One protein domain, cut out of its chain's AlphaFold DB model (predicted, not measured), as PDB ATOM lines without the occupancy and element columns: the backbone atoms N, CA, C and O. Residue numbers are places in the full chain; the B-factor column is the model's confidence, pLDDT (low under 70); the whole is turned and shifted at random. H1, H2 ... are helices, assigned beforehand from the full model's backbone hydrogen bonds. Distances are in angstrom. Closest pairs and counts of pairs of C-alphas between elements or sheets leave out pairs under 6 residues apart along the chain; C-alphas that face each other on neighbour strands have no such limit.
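This is residues 5 to 54 and 86 to 125 of the 126 residues of an uncharacterized protein of Thermoprotei archaeon (UniProt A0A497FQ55). A short helix, H2, packs across the first half of one long helix, H1, and residues 103 to 125 stick out beyond them as a thin arm with the small helix H3 near its end. The printed part has 90 residues with three named helices, in the order H1, H2, H3, and no named strand; its class is all helix. It is extended, with a radius of gyration of the C-alphas of 22.9 A, and flat, spanning 63 by 62 by 12 A.

H1, residues 5 to 48, touches H2, residues 86 to 101, with residues 7 to 26 alone; the closest C-alphas, of Ala 15 and Gly 94, are 3.8 A apart. They run the same way at a steep tilt of 43 degrees. H3, residues 115 to 123, is apart from both. Every O i to N i+4 pair is within hydrogen-bond range in H2, 39 of 40 in H1 and 3 of 5 in H3.

H1 measures 63.8 A from C-alpha 5 at (133.643, 170.593, 210.175) to C-alpha 48, H2 22.1 A, and H3 13.3 A, ending at C-alpha 123 at (100.164, 214.002, 243.296).

Residues 55 to 85 are not printed; C-alphas 54 and 86 are 49.9 A apart. H2 to H3 is a long link. The pLDDT is under 70 at residues 48, 50 to 54 and 100 to 125.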
ATOM      1  N   ALA A   5     135.069 170.329 210.332       77.38
ATOM      2  CA  ALA A   5     133.643 170.593 210.175       77.38
ATOM      3  C   ALA A   5     132.766 169.643 211.012       77.38
ATOM      4  O   ALA A   5     131.824 170.098 211.660       77.38
ATOM      5  N   SER A   6     133.091 168.347 211.066       73.12
ATOM      6  CA  SER A   6     132.353 167.357 211.864       73.12
ATOM      7  C   SER A   6     132.539 167.574 213.367       73.12
ATOM      8  O   SER A   6     131.585 167.421 214.130       73.12
ATOM      9  N   ILE A   7     133.732 167.998 213.800       77.38
ATOM     10  CA  ILE A   7     133.974 168.400 215.196       77.38
ATOM     11  C   ILE A   7     133.165 169.651 215.539       77.38
ATOM     12  O   ILE A   7     132.474 169.667 216.555       77.38
ATOM     13  N   LEU A   8     133.217 170.682 214.695       78.50
ATOM     14  CA  LEU A   8     132.540 171.951 214.953       78.50
ATOM     15  C   LEU A   8     131.013 171.794 214.988       78.50
ATOM     16  O   LEU A   8     130.365 172.326 215.889       78.50
ATOM     17  N   MET A   9     130.441 171.021 214.060       77.44
ATOM     18  CA  MET A   9     129.012 170.697 214.080       77.44
ATOM     19  C   MET A   9     128.634 169.850 215.297       77.44
ATOM     20  O   MET A   9     127.624 170.138 215.937       77.44
ATOM     21  N   GLY A  10     129.442 168.848 215.661       77.69
ATOM     22  CA  GLY A  10     129.183 168.002 216.828       77.69
ATOM     23  C   GLY A  10     129.207 168.782 218.145       77.69
ATOM     24  O   GLY A  10     128.279 168.673 218.945       77.69
ATOM     25  N   VAL A  11     130.224 169.623 218.346       81.12
ATOM     26  CA  VAL A  11     130.355 170.488 219.530       81.12
ATOM     27  C   VAL A  11     129.239 171.538 219.560       81.12
ATOM     28  O   VAL A  11     128.629 171.757 220.604       81.12
ATOM     29  N   GLY A  12     128.930 172.172 218.426       80.19
ATOM     30  CA  GLY A  12     127.890 173.201 218.344       80.19
ATOM     31  C   GLY A  12     126.487 172.657 218.620       80.19
ATOM     32  O   GLY A  12     125.749 173.221 219.430       80.19
ATOM     33  N   ALA A  13     126.133 171.526 218.003       80.75
ATOM     34  CA  ALA A  13     124.858 170.857 218.246       80.75
ATOM     35  C   ALA A  13     124.754 170.351 219.693       80.75
ATOM     36  O   ALA A  13     123.724 170.549 220.342       80.75
ATOM     37  N   GLY A  14     125.839 169.774 220.225       81.19
ATOM     38  CA  GLY A  14     125.936 169.381 221.628       81.19
ATOM     39  C   GLY A  14     125.700 170.563 222.563       81.19
ATOM     40  O   GLY A  14     124.866 170.474 223.457       81.19
ATOM     41  N   ALA A  15     126.346 171.706 222.326       82.38
ATOM     42  CA  ALA A  15     126.217 172.885 223.180       82.38
ATOM     43  C   ALA A  15     124.803 173.474 223.203       82.38
ATOM     44  O   ALA A  15     124.305 173.837 224.269       82.38
ATOM     45  N   LEU A  16     124.118 173.533 222.061       85.44
ATOM     46  CA  LEU A  16     122.736 174.014 222.016       85.44
ATOM     47  C   LEU A  16     121.781 173.076 222.760       85.44
ATOM     48  O   LEU A  16     120.969 173.532 223.566       85.44
ATOM     49  N   LEU A  17     121.907 171.766 222.539       84.88
ATOM     50  CA  LEU A  17     121.096 170.771 223.239       84.88
ATOM     51  C   LEU A  17     121.387 170.776 224.742       84.88
ATOM     52  O   LEU A  17     120.461 170.810 225.550       84.88
ATOM     53  N   GLY A  18     122.663 170.836 225.118       83.00
ATOM     54  CA  GLY A  18     123.107 170.926 226.505       83.00
ATOM     55  C   GLY A  18     122.544 172.163 227.195       83.00
ATOM     56  O   GLY A  18     122.061 172.066 228.319       83.00
ATOM     57  N   PHE A  19     122.511 173.304 226.505       84.06
ATOM     58  CA  PHE A  19     121.941 174.544 227.025       84.06
ATOM     59  C   PHE A  19     120.440 174.425 227.325       84.06
ATOM     60  O   PHE A  19     119.997 174.802 228.412       84.06
ATOM     61  N   VAL A  20     119.659 173.858 226.400       85.81
ATOM     62  CA  VAL A  20     118.213 173.651 226.592       85.81
ATOM     63  C   VAL A  20     117.947 172.664 227.730       85.81
ATOM     64  O   VAL A  20     117.106 172.924 228.595       85.81
ATOM     65  N   VAL A  21     118.694 171.560 227.771       85.06
ATOM     66  CA  VAL A  21     118.574 170.537 228.818       85.06
ATOM     67  C   VAL A  21     118.958 171.107 230.185       85.06
ATOM     68  O   VAL A  21     118.207 170.942 231.146       85.06
ATOM     69  N   GLY A  22     120.069 171.843 230.280       81.19
ATOM     70  CA  GLY A  22     120.505 172.503 231.512       81.19
ATOM     71  C   GLY A  22     119.470 173.505 232.037       81.19
ATOM     72  O   GLY A  22     119.203 173.555 233.240       81.19
ATOM     73  N   PHE A  23     118.815 174.247 231.140       79.31
ATOM     74  CA  PHE A  23     117.735 175.163 231.507       79.31
ATOM     75  C   PHE A  23     116.500 174.431 232.061       79.31
ATOM     76  O   PHE A  23     115.947 174.835 233.088       79.31
ATOM     77  N   ALA A  24     116.077 173.338 231.420       82.31
ATOM     78  CA  ALA A  24     114.942 172.535 231.877       82.31
ATOM     79  C   ALA A  24     115.216 171.866 233.236       82.31
ATOM     80  O   ALA A  24     114.368 171.904 234.133       82.31
ATOM     81  N   LEU A  25     116.426 171.325 233.416       83.19
ATOM     82  CA  LEU A  25     116.832 170.619 234.628       83.19
ATOM     83  C   LEU A  25     116.748 171.519 235.869       83.19
ATOM     84  O   LEU A  25     116.221 171.109 236.904       83.19
ATOM     85  N   ARG A  26     117.172 172.784 235.754       75.81
ATOM     86  CA  ARG A  26     117.096 173.765 236.849       75.81
ATOM     87  C   ARG A  26     115.669 173.998 237.345       75.81
ATOM     88  O   ARG A  26     115.460 174.174 238.545       75.81
ATOM     89  N   LYS A  27     114.687 174.013 236.441       77.88
ATOM     90  CA  LYS A  27     113.285 174.256 236.808       77.88
ATOM     91  C   LYS A  27     112.715 173.099 237.629       77.88
ATOM     92  O   LYS A  27     112.008 173.339 238.602       77.88
ATOM     93  N   ILE A  28     113.087 171.869 237.278       81.19
ATOM     94  CA  ILE A  28     112.707 170.654 238.009       81.19
ATOM     95  C   ILE A  28     113.399 170.618 239.379       81.19
ATOM     96  O   ILE A  28     112.730 170.445 240.395       81.19
ATOM     97  N   LEU A  29     114.711 170.876 239.423       83.88
ATOM     98  CA  LEU A  29     115.490 170.963 240.666       83.88
ATOM     99  C   LEU A  29     114.899 171.980 241.651       83.88
ATOM    100  O   LEU A  29     114.796 171.687 242.838       83.88
ATOM    101  N   GLY A  30     114.469 173.150 241.169       77.44
ATOM    102  CA  GLY A  30     113.839 174.168 242.011       77.44
ATOM    103  C   GLY A  30     112.535 173.694 242.663       77.44
ATOM    104  O   GLY A  30     112.328 173.936 243.849       77.44
ATOM    105  N   ILE A  31     111.682 172.983 241.917       85.19
ATOM    106  CA  ILE A  31     110.418 172.431 242.438       85.19
ATOM    107  C   ILE A  31     110.694 171.352 243.491       85.19
ATOM    108  O   ILE A  31     110.080 171.365 244.555       85.19
ATOM    109  N   ILE A  32     111.643 170.452 243.221       85.44
ATOM    110  CA  ILE A  32     112.031 169.388 244.157       85.44
ATOM    111  C   ILE A  32     112.601 169.992 245.444       85.44
ATOM    112  O   ILE A  32     112.190 169.614 246.537       85.44
ATOM    113  N   MET A  33     113.502 170.972 245.326       82.81
ATOM    114  CA  MET A  33     114.106 171.632 246.485       82.81
ATOM    115  C   MET A  33     113.054 172.351 247.337       82.81
ATOM    116  O   MET A  33     113.089 172.272 248.563       82.81
ATOM    117  N   PHE A  34     112.085 173.010 246.694       89.31
ATOM    118  CA  PHE A  34     110.962 173.632 247.390       89.31
ATOM    119  C   PHE A  34     110.108 172.595 248.132       89.31
ATOM    120  O   PHE A  34     109.800 172.792 249.305       89.31
ATOM    121  N   ALA A  35     109.781 171.469 247.492       88.31
ATOM    122  CA  ALA A  35     109.020 170.390 248.120       88.31
ATOM    123  C   ALA A  35     109.745 169.801 249.345       88.31
ATOM    124  O   ALA A  35     109.120 169.600 250.385       88.31
ATOM    125  N   ILE A  36     111.064 169.592 249.255       86.69
ATOM    126  CA  ILE A  36     111.890 169.137 250.385       86.69
ATOM    127  C   ILE A  36     111.867 170.171 251.517       86.69
ATOM    128  O   ILE A  36     111.673 169.805 252.673       86.69
ATOM    129  N   GLY A  37     112.015 171.460 251.201       85.62
ATOM    130  CA  GLY A  37     111.959 172.530 252.199       85.62
ATOM    131  C   GLY A  37     110.625 172.570 252.948       85.62
ATOM    132  O   GLY A  37     110.612 172.599 254.178       85.62
ATOM    133  N   VAL A  38     109.506 172.494 252.223       90.00
ATOM    134  CA  VAL A  38     108.159 172.443 252.818       90.00
ATOM    135  C   VAL A  38     107.985 171.196 253.687       90.00
ATOM    136  O   VAL A  38     107.444 171.286 254.788       90.00
ATOM    137  N   PHE A  39     108.484 170.044 253.234       85.00
ATOM    138  CA  PHE A  39     108.437 168.800 254.000       85.00
ATOM    139  C   PHE A  39     109.201 168.908 255.326       85.00
ATOM    140  O   PHE A  39     108.662 168.565 256.379       85.00
ATOM    141  N   VAL A  40     110.424 169.448 255.302       84.00
ATOM    142  CA  VAL A  40     111.231 169.673 256.514       84.00
ATOM    143  C   VAL A  40     110.528 170.646 257.463       84.00
ATOM    144  O   VAL A  40     110.478 170.406 258.667       84.00
ATOM    145  N   MET A  41     109.929 171.711 256.928       84.25
ATOM    146  CA  MET A  41     109.189 172.693 257.721       84.25
ATOM    147  C   MET A  41     107.975 172.063 258.425       84.25
ATOM    148  O   MET A  41     107.755 172.310 259.610       84.25
ATOM    149  N   GLY A  42     107.240 171.183 257.738       83.25
ATOM    150  CA  GLY A  42     106.154 170.402 258.337       83.25
ATOM    151  C   GLY A  42     106.636 169.455 259.440       83.25
ATOM    152  O   GLY A  42     106.003 169.353 260.491       83.25
ATOM    153  N   LEU A  43     107.791 168.814 259.242       81.00
ATOM    154  CA  LEU A  43     108.386 167.910 260.227       81.00
ATOM    155  C   LEU A  43     108.762 168.641 261.527       81.00
ATOM    156  O   LEU A  43     108.501 168.135 262.616       81.00
ATOM    157  N   ILE A  44     109.309 169.858 261.423       80.25
ATOM    158  CA  ILE A  44     109.665 170.701 262.578       80.25
ATOM    159  C   ILE A  44     108.424 171.043 263.415       80.25
ATOM    160  O   ILE A  44     108.457 170.941 264.641       80.25
ATOM    161  N   ILE A  45     107.312 171.402 262.763       79.25
ATOM    162  CA  ILE A  45     106.048 171.721 263.447       79.25
ATOM    163  C   ILE A  45     105.504 170.489 264.185       79.25
ATOM    164  O   ILE A  45     104.977 170.605 265.294       79.25
ATOM    165  N   LEU A  46     105.651 169.298 263.602       77.25
ATOM    166  CA  LEU A  46     105.162 168.053 264.195       77.25
ATOM    167  C   LEU A  46     105.987 167.620 265.418       77.25
ATOM    168  O   LEU A  46     105.423 167.134 266.399       77.25
ATOM    169  N   VAL A  47     107.301 167.862 265.386       74.38
ATOM    170  CA  VAL A  47     108.195 167.662 266.538       74.38
ATOM    171  C   VAL A  47     107.875 168.654 267.656       74.38
ATOM    172  O   VAL A  47     107.821 168.260 268.818       74.38
ATOM    173  N   HIS A  48     107.606 169.923 267.327       68.00
ATOM    174  CA  HIS A  48     107.295 170.946 268.332       68.00
ATOM    175  C   HIS A  48     106.006 170.650 269.116       68.00
ATOM    176  O   HIS A  48     105.944 170.912 270.313       68.00
ATOM    177  N   ASN A  49     105.005 170.044 268.471       71.81
ATOM    178  CA  ASN A  49     103.754 169.644 269.122       71.81
ATOM    179  C   ASN A  49     103.873 168.358 269.968       71.81
ATOM    180  O   ASN A  49     102.890 167.938 270.573       71.81
ATOM    181  N   GLY A  50     105.044 167.708 270.006       59.25
ATOM    182  CA  GLY A  50     105.281 166.515 270.827       59.25
ATOM    183  C   GLY A  50     104.555 165.246 270.357       59.25
ATOM    184  O   GLY A  50     104.553 164.249 271.072       59.25
ATOM    185  N   VAL A  51     103.953 165.259 269.161       57.19
ATOM    186  CA  VAL A  51     103.171 164.136 268.605       57.19
ATOM    187  C   VAL A  51     104.076 163.057 267.982       57.19
ATOM    188  O   VAL A  51     103.653 161.912 267.840       57.19
ATOM    189  N   ALA A  52     105.332 163.381 267.641       58.38
ATOM    190  CA  ALA A  52     106.272 162.452 267.009       58.38
ATOM    191  C   ALA A  52     107.705 162.570 267.566       58.38
ATOM    192  O   ALA A  52     108.315 163.638 267.532       58.38
ATOM    193  N   THR A  53     108.279 161.447 268.007       59.06
ATOM    194  CA  THR A  53     109.712 161.300 268.304       59.06
ATOM    195  C   THR A  53     110.484 161.081 267.002       59.06
ATOM    196  O   THR A  53     110.708 159.956 266.558       59.06
ATOM    197  N   VAL A  54     110.876 162.166 266.334       65.88
ATOM    198  CA  VAL A  54     111.704 162.072 265.122       65.88
ATOM    199  C   VAL A  54     113.151 161.783 265.519       65.88
ATOM    200  O   VAL A  54     113.797 162.580 266.194       65.88
ATOM    201  N   PRO A  86     133.485 164.582 220.529       71.25
ATOM    202  CA  PRO A  86     133.328 166.034 220.362       71.25
ATOM    203  C   PRO A  86     131.937 166.549 220.762       71.25
ATOM    204  O   PRO A  86     131.796 167.659 221.272       71.25
ATOM    205  N   PHE A  87     130.904 165.723 220.585       77.56
ATOM    206  CA  PHE A  87     129.533 166.043 220.970       77.56
ATOM    207  C   PHE A  87     129.377 166.226 222.484       77.56
ATOM    208  O   PHE A  87     128.788 167.216 222.918       77.56
ATOM    209  N   THR A  88     129.952 165.331 223.296       74.81
ATOM    210  CA  THR A  88     129.881 165.423 224.763       74.81
ATOM    211  C   THR A  88     130.556 166.689 225.287       74.81
ATOM    212  O   THR A  88     130.031 167.339 226.189       74.81
ATOM    213  N   MET A  89     131.681 167.094 224.692       73.69
ATOM    214  CA  MET A  89     132.375 168.330 225.077       73.69
ATOM    215  C   MET A  89     131.516 169.570 224.819       73.69
ATOM    216  O   MET A  89     131.414 170.452 225.674       73.69
ATOM    217  N   GLY A  90     130.834 169.603 223.671       80.00
ATOM    218  CA  GLY A  90     129.821 170.611 223.383       80.00
ATOM    219  C   GLY A  90     128.674 170.576 224.385       80.00
ATOM    220  O   GLY A  90     128.345 171.601 224.975       80.00
ATOM    221  N   LEU A  91     128.108 169.392 224.631       83.94
ATOM    222  CA  LEU A  91     126.999 169.173 225.559       83.94
ATOM    223  C   LEU A  91     127.307 169.681 226.967       83.94
ATOM    224  O   LEU A  91     126.471 170.364 227.547       83.94
ATOM    225  N   LEU A  92     128.500 169.413 227.500       80.50
ATOM    226  CA  LEU A  92     128.910 169.874 228.828       80.50
ATOM    227  C   LEU A  92     129.112 171.382 228.882       80.50
ATOM    228  O   LEU A  92     128.651 172.020 229.827       80.50
ATOM    229  N   ALA A  93     129.755 171.963 227.867       81.69
ATOM    230  CA  ALA A  93     129.914 173.408 227.778       81.69
ATOM    231  C   ALA A  93     128.542 174.102 227.714       81.69
ATOM    232  O   ALA A  93     128.280 175.054 228.449       81.69
ATOM    233  N   GLY A  94     127.632 173.569 226.897       82.06
ATOM    234  CA  GLY A  94     126.252 174.026 226.786       82.06
ATOM    235  C   GLY A  94     125.452 173.868 228.072       82.06
ATOM    236  O   GLY A  94     124.799 174.812 228.508       82.06
ATOM    237  N   LEU A  95     125.526 172.699 228.706       84.25
ATOM    238  CA  LEU A  95     124.823 172.368 229.946       84.25
ATOM    239  C   LEU A  95     125.326 173.206 231.117       84.25
ATOM    240  O   LEU A  95     124.514 173.781 231.839       84.25
ATOM    241  N   GLY A  96     126.642 173.362 231.255       82.25
ATOM    242  CA  GLY A  96     127.252 174.270 232.220       82.25
ATOM    243  C   GLY A  96     126.763 175.700 232.009       82.25
ATOM    244  O   GLY A  96     126.235 176.317 232.930       82.25
ATOM    245  N   LEU A  97     126.835 176.219 230.782       79.81
ATOM    246  CA  LEU A  97     126.322 177.555 230.475       79.81
ATOM    247  C   LEU A  97     124.813 177.680 230.734       79.81
ATOM    248  O   LEU A  97     124.387 178.692 231.283       79.81
ATOM    249  N   GLY A  98     124.004 176.671 230.415       77.12
ATOM    250  CA  GLY A  98     122.565 176.656 230.695       77.12
ATOM    251  C   GLY A  98     122.255 176.703 232.194       77.12
ATOM    252  O   GLY A  98     121.392 177.470 232.629       77.12
ATOM    253  N   LEU A  99     123.012 175.953 232.999       76.31
ATOM    254  CA  LEU A  99     122.897 175.940 234.459       76.31
ATOM    255  C   LEU A  99     123.368 177.266 235.091       76.31
ATOM    256  O   LEU A  99     122.636 177.848 235.903       76.31
ATOM    257  N   PHE A 100     124.547 177.768 234.697       65.94
ATOM    258  CA  PHE A 100     125.213 178.934 235.299       65.94
ATOM    259  C   PHE A 100     124.710 180.287 234.767       65.94
ATOM    260  O   PHE A 100     124.431 181.188 235.559       65.94
ATOM    261  N   ARG A 101     124.528 180.466 233.448       60.84
ATOM    262  CA  ARG A 101     124.055 181.739 232.848       60.84
ATOM    263  C   ARG A 101     122.630 182.077 233.283       60.84
ATOM    264  O   ARG A 101     122.274 183.250 233.371       60.84
ATOM    265  N   SER A 102     121.835 181.072 233.643       52.47
ATOM    266  CA  SER A 102     120.519 181.275 234.253       52.47
ATOM    267  C   SER A 102     120.588 181.765 235.717       52.47
ATOM    268  O   SER A 102     119.577 181.766 236.411       52.47
ATOM    269  N   GLY A 103     121.749 182.195 236.228       51.03
ATOM    270  CA  GLY A 103     121.901 182.970 237.470       51.03
ATOM    271  C   GLY A 103     121.292 184.384 237.435       51.03
ATOM    272  O   GLY A 103     121.411 185.121 238.404       51.03
ATOM    273  N   GLY A 104     120.611 184.775 236.354       47.41
ATOM    274  CA  GLY A 104     119.813 186.000 236.286       47.41
ATOM    275  C   GLY A 104     118.414 185.813 236.875       47.41
ATOM    276  O   GLY A 104     117.466 185.556 236.141       47.41
ATOM    277  N   LEU A 105     118.314 185.893 238.202       49.41
ATOM    278  CA  LEU A 105     117.300 186.639 238.969       49.41
ATOM    279  C   LEU A 105     116.018 187.117 238.235       49.41
ATOM    280  O   LEU A 105     115.655 188.283 238.324       49.41
ATOM    281  N   LYS A 106     115.235 186.235 237.604       50.72
ATOM    282  CA  LYS A 106     113.865 186.601 237.176       50.72
ATOM    283  C   LYS A 106     112.890 186.751 238.349       50.72
ATOM    284  O   LYS A 106     111.792 187.254 238.167       50.72
ATOM    285  N   PHE A 107     113.299 186.361 239.557       47.16
ATOM    286  CA  PHE A 107     112.532 186.608 240.781       47.16
ATOM    287  C   PHE A 107     112.656 188.063 241.285       47.16
ATOM    288  O   PHE A 107     111.874 188.474 242.132       47.16
ATOM    289  N   LEU A 108     113.600 188.858 240.753       49.78
ATOM    290  CA  LEU A 108     113.810 190.263 241.141       49.78
ATOM    291  C   LEU A 108     113.319 191.273 240.091       49.78
ATOM    292  O   LEU A 108     113.349 192.476 240.336       49.78
ATOM    293  N   GLU A 109     112.759 190.805 238.973       47.09
ATOM    294  CA  GLU A 109     111.877 191.625 238.138       47.09
ATOM    295  C   GLU A 109     110.479 191.667 238.764       47.09
ATOM    296  O   GLU A 109     109.475 191.281 238.163       47.09
ATOM    297  N   LEU A 110     110.396 192.179 239.997       49.75
ATOM    298  CA  LEU A 110     109.153 192.804 240.415       49.75
ATOM    299  C   LEU A 110     108.827 193.880 239.372       49.75
ATOM    300  O   LEU A 110     109.716 194.654 238.995       49.75
ATOM    301  N   PRO A 111     107.574 193.975 238.901       45.81
ATOM    302  CA  PRO A 111     107.143 195.011 237.978       45.81
ATOM    303  C   PRO A 111     107.083 196.385 238.677       45.81
ATOM    304  O   PRO A 111     106.051 197.053 238.701       45.81
ATOM    305  N   MET A 112     108.233 196.897 239.129       51.09
ATOM    306  CA  MET A 112     108.492 198.287 239.541       51.09
ATOM    307  C   MET A 112     108.407 199.275 238.355       51.09
ATOM    308  O   MET A 112     108.901 200.402 238.399       51.09
ATOM    309  N   ARG A 113     107.754 198.863 237.263       56.50
ATOM    310  CA  ARG A 113     107.305 199.721 236.166       56.50
ATOM    311  C   ARG A 113     105.839 200.142 236.304       56.50
ATOM    312  O   ARG A 113     105.460 201.129 235.680       56.50
ATOM    313  N   LYS A 114     105.014 199.460 237.116       54.09
ATOM    314  CA  LYS A 114     103.616 199.880 237.346       54.09
ATOM    315  C   LYS A 114     103.441 200.826 238.537       54.09
ATOM    316  O   LYS A 114     102.625 201.733 238.436       54.09
ATOM    317  N   VAL A 115     104.249 200.705 239.593       57.31
ATOM    318  CA  VAL A 115     104.097 201.514 240.824       57.31
ATOM    319  C   VAL A 115     104.310 203.016 240.576       57.31
ATOM    320  O   VAL A 115     103.542 203.838 241.064       57.31
ATOM    321  N   ARG A 116     105.264 203.392 239.711       59.19
ATOM    322  CA  ARG A 116     105.517 204.809 239.374       59.19
ATOM    323  C   ARG A 116     104.367 205.518 238.654       59.19
ATOM    324  O   ARG A 116     104.321 206.741 238.683       59.19
ATOM    325  N   ARG A 117     103.453 204.787 238.005       59.53
ATOM    326  CA  ARG A 117     102.284 205.408 237.359       59.53
ATOM    327  C   ARG A 117     101.148 205.692 238.332       59.53
ATOM    328  O   ARG A 117     100.387 206.609 238.073       59.53
ATOM    329  N   VAL A 118     101.047 204.942 239.427       60.75
ATOM    330  CA  VAL A 118      99.975 205.142 240.415       60.75
ATOM    331  C   VAL A 118     100.294 206.317 241.339       60.75
ATOM    332  O   VAL A 118      99.401 207.074 241.685       60.75
ATOM    333  N   LEU A 119     101.576 206.526 241.660       60.31
ATOM    334  CA  LEU A 119     102.007 207.646 242.506       60.31
ATOM    335  C   LEU A 119     101.854 209.012 241.825       60.31
ATOM    336  O   LEU A 119     101.526 209.980 242.493       60.31
ATOM    337  N   ARG A 120     101.995 209.088 240.494       60.03
ATOM    338  CA  ARG A 120     101.795 210.349 239.760       60.03
ATOM    339  C   ARG A 120     100.327 210.796 239.727       60.03
ATOM    340  O   ARG A 120     100.055 211.980 239.660       60.03
ATOM    341  N   ILE A 121      99.390 209.849 239.808       61.78
ATOM    342  CA  ILE A 121      97.949 210.150 239.851       61.78
ATOM    343  C   ILE A 121      97.525 210.613 241.258       61.78
ATOM    344  O   ILE A 121      96.517 211.293 241.391       61.78
ATOM    345  N   ALA A 122      98.300 210.287 242.299       60.97
ATOM    346  CA  ALA A 122      98.049 210.761 243.659       60.97
ATOM    347  C   ALA A 122      98.582 212.186 243.911       60.97
ATOM    348  O   ALA A 122      98.027 212.881 244.749       60.97
ATOM    349  N   GLU A 123      99.615 212.633 243.184       60.81
ATOM    350  CA  GLU A 123     100.164 214.002 243.296       60.81
ATOM    351  C   GLU A 123      99.389 215.054 242.486       60.81
ATOM    352  O   GLU A 123      99.464 216.234 242.801       60.81
ATOM    353  N   GLU A 124      98.636 214.659 241.456       59.62
ATOM    354  CA  GLU A 124      97.803 215.585 240.662       59.62
ATOM    355  C   GLU A 124      96.360 215.703 241.203       59.62
ATOM    356  O   GLU A 124      95.505 216.317 240.564       59.62
ATOM    357  N   GLY A 125      96.080 215.081 242.356       60.19
ATOM    358  CA  GLY A 125      94.750 214.985 242.964       60.19
ATOM    359  C   GLY A 125      94.566 215.712 244.301       60.19
ATOM    360  O   GLY A 125      93.519 215.504 244.916       60.19
TER     361      GLY A 125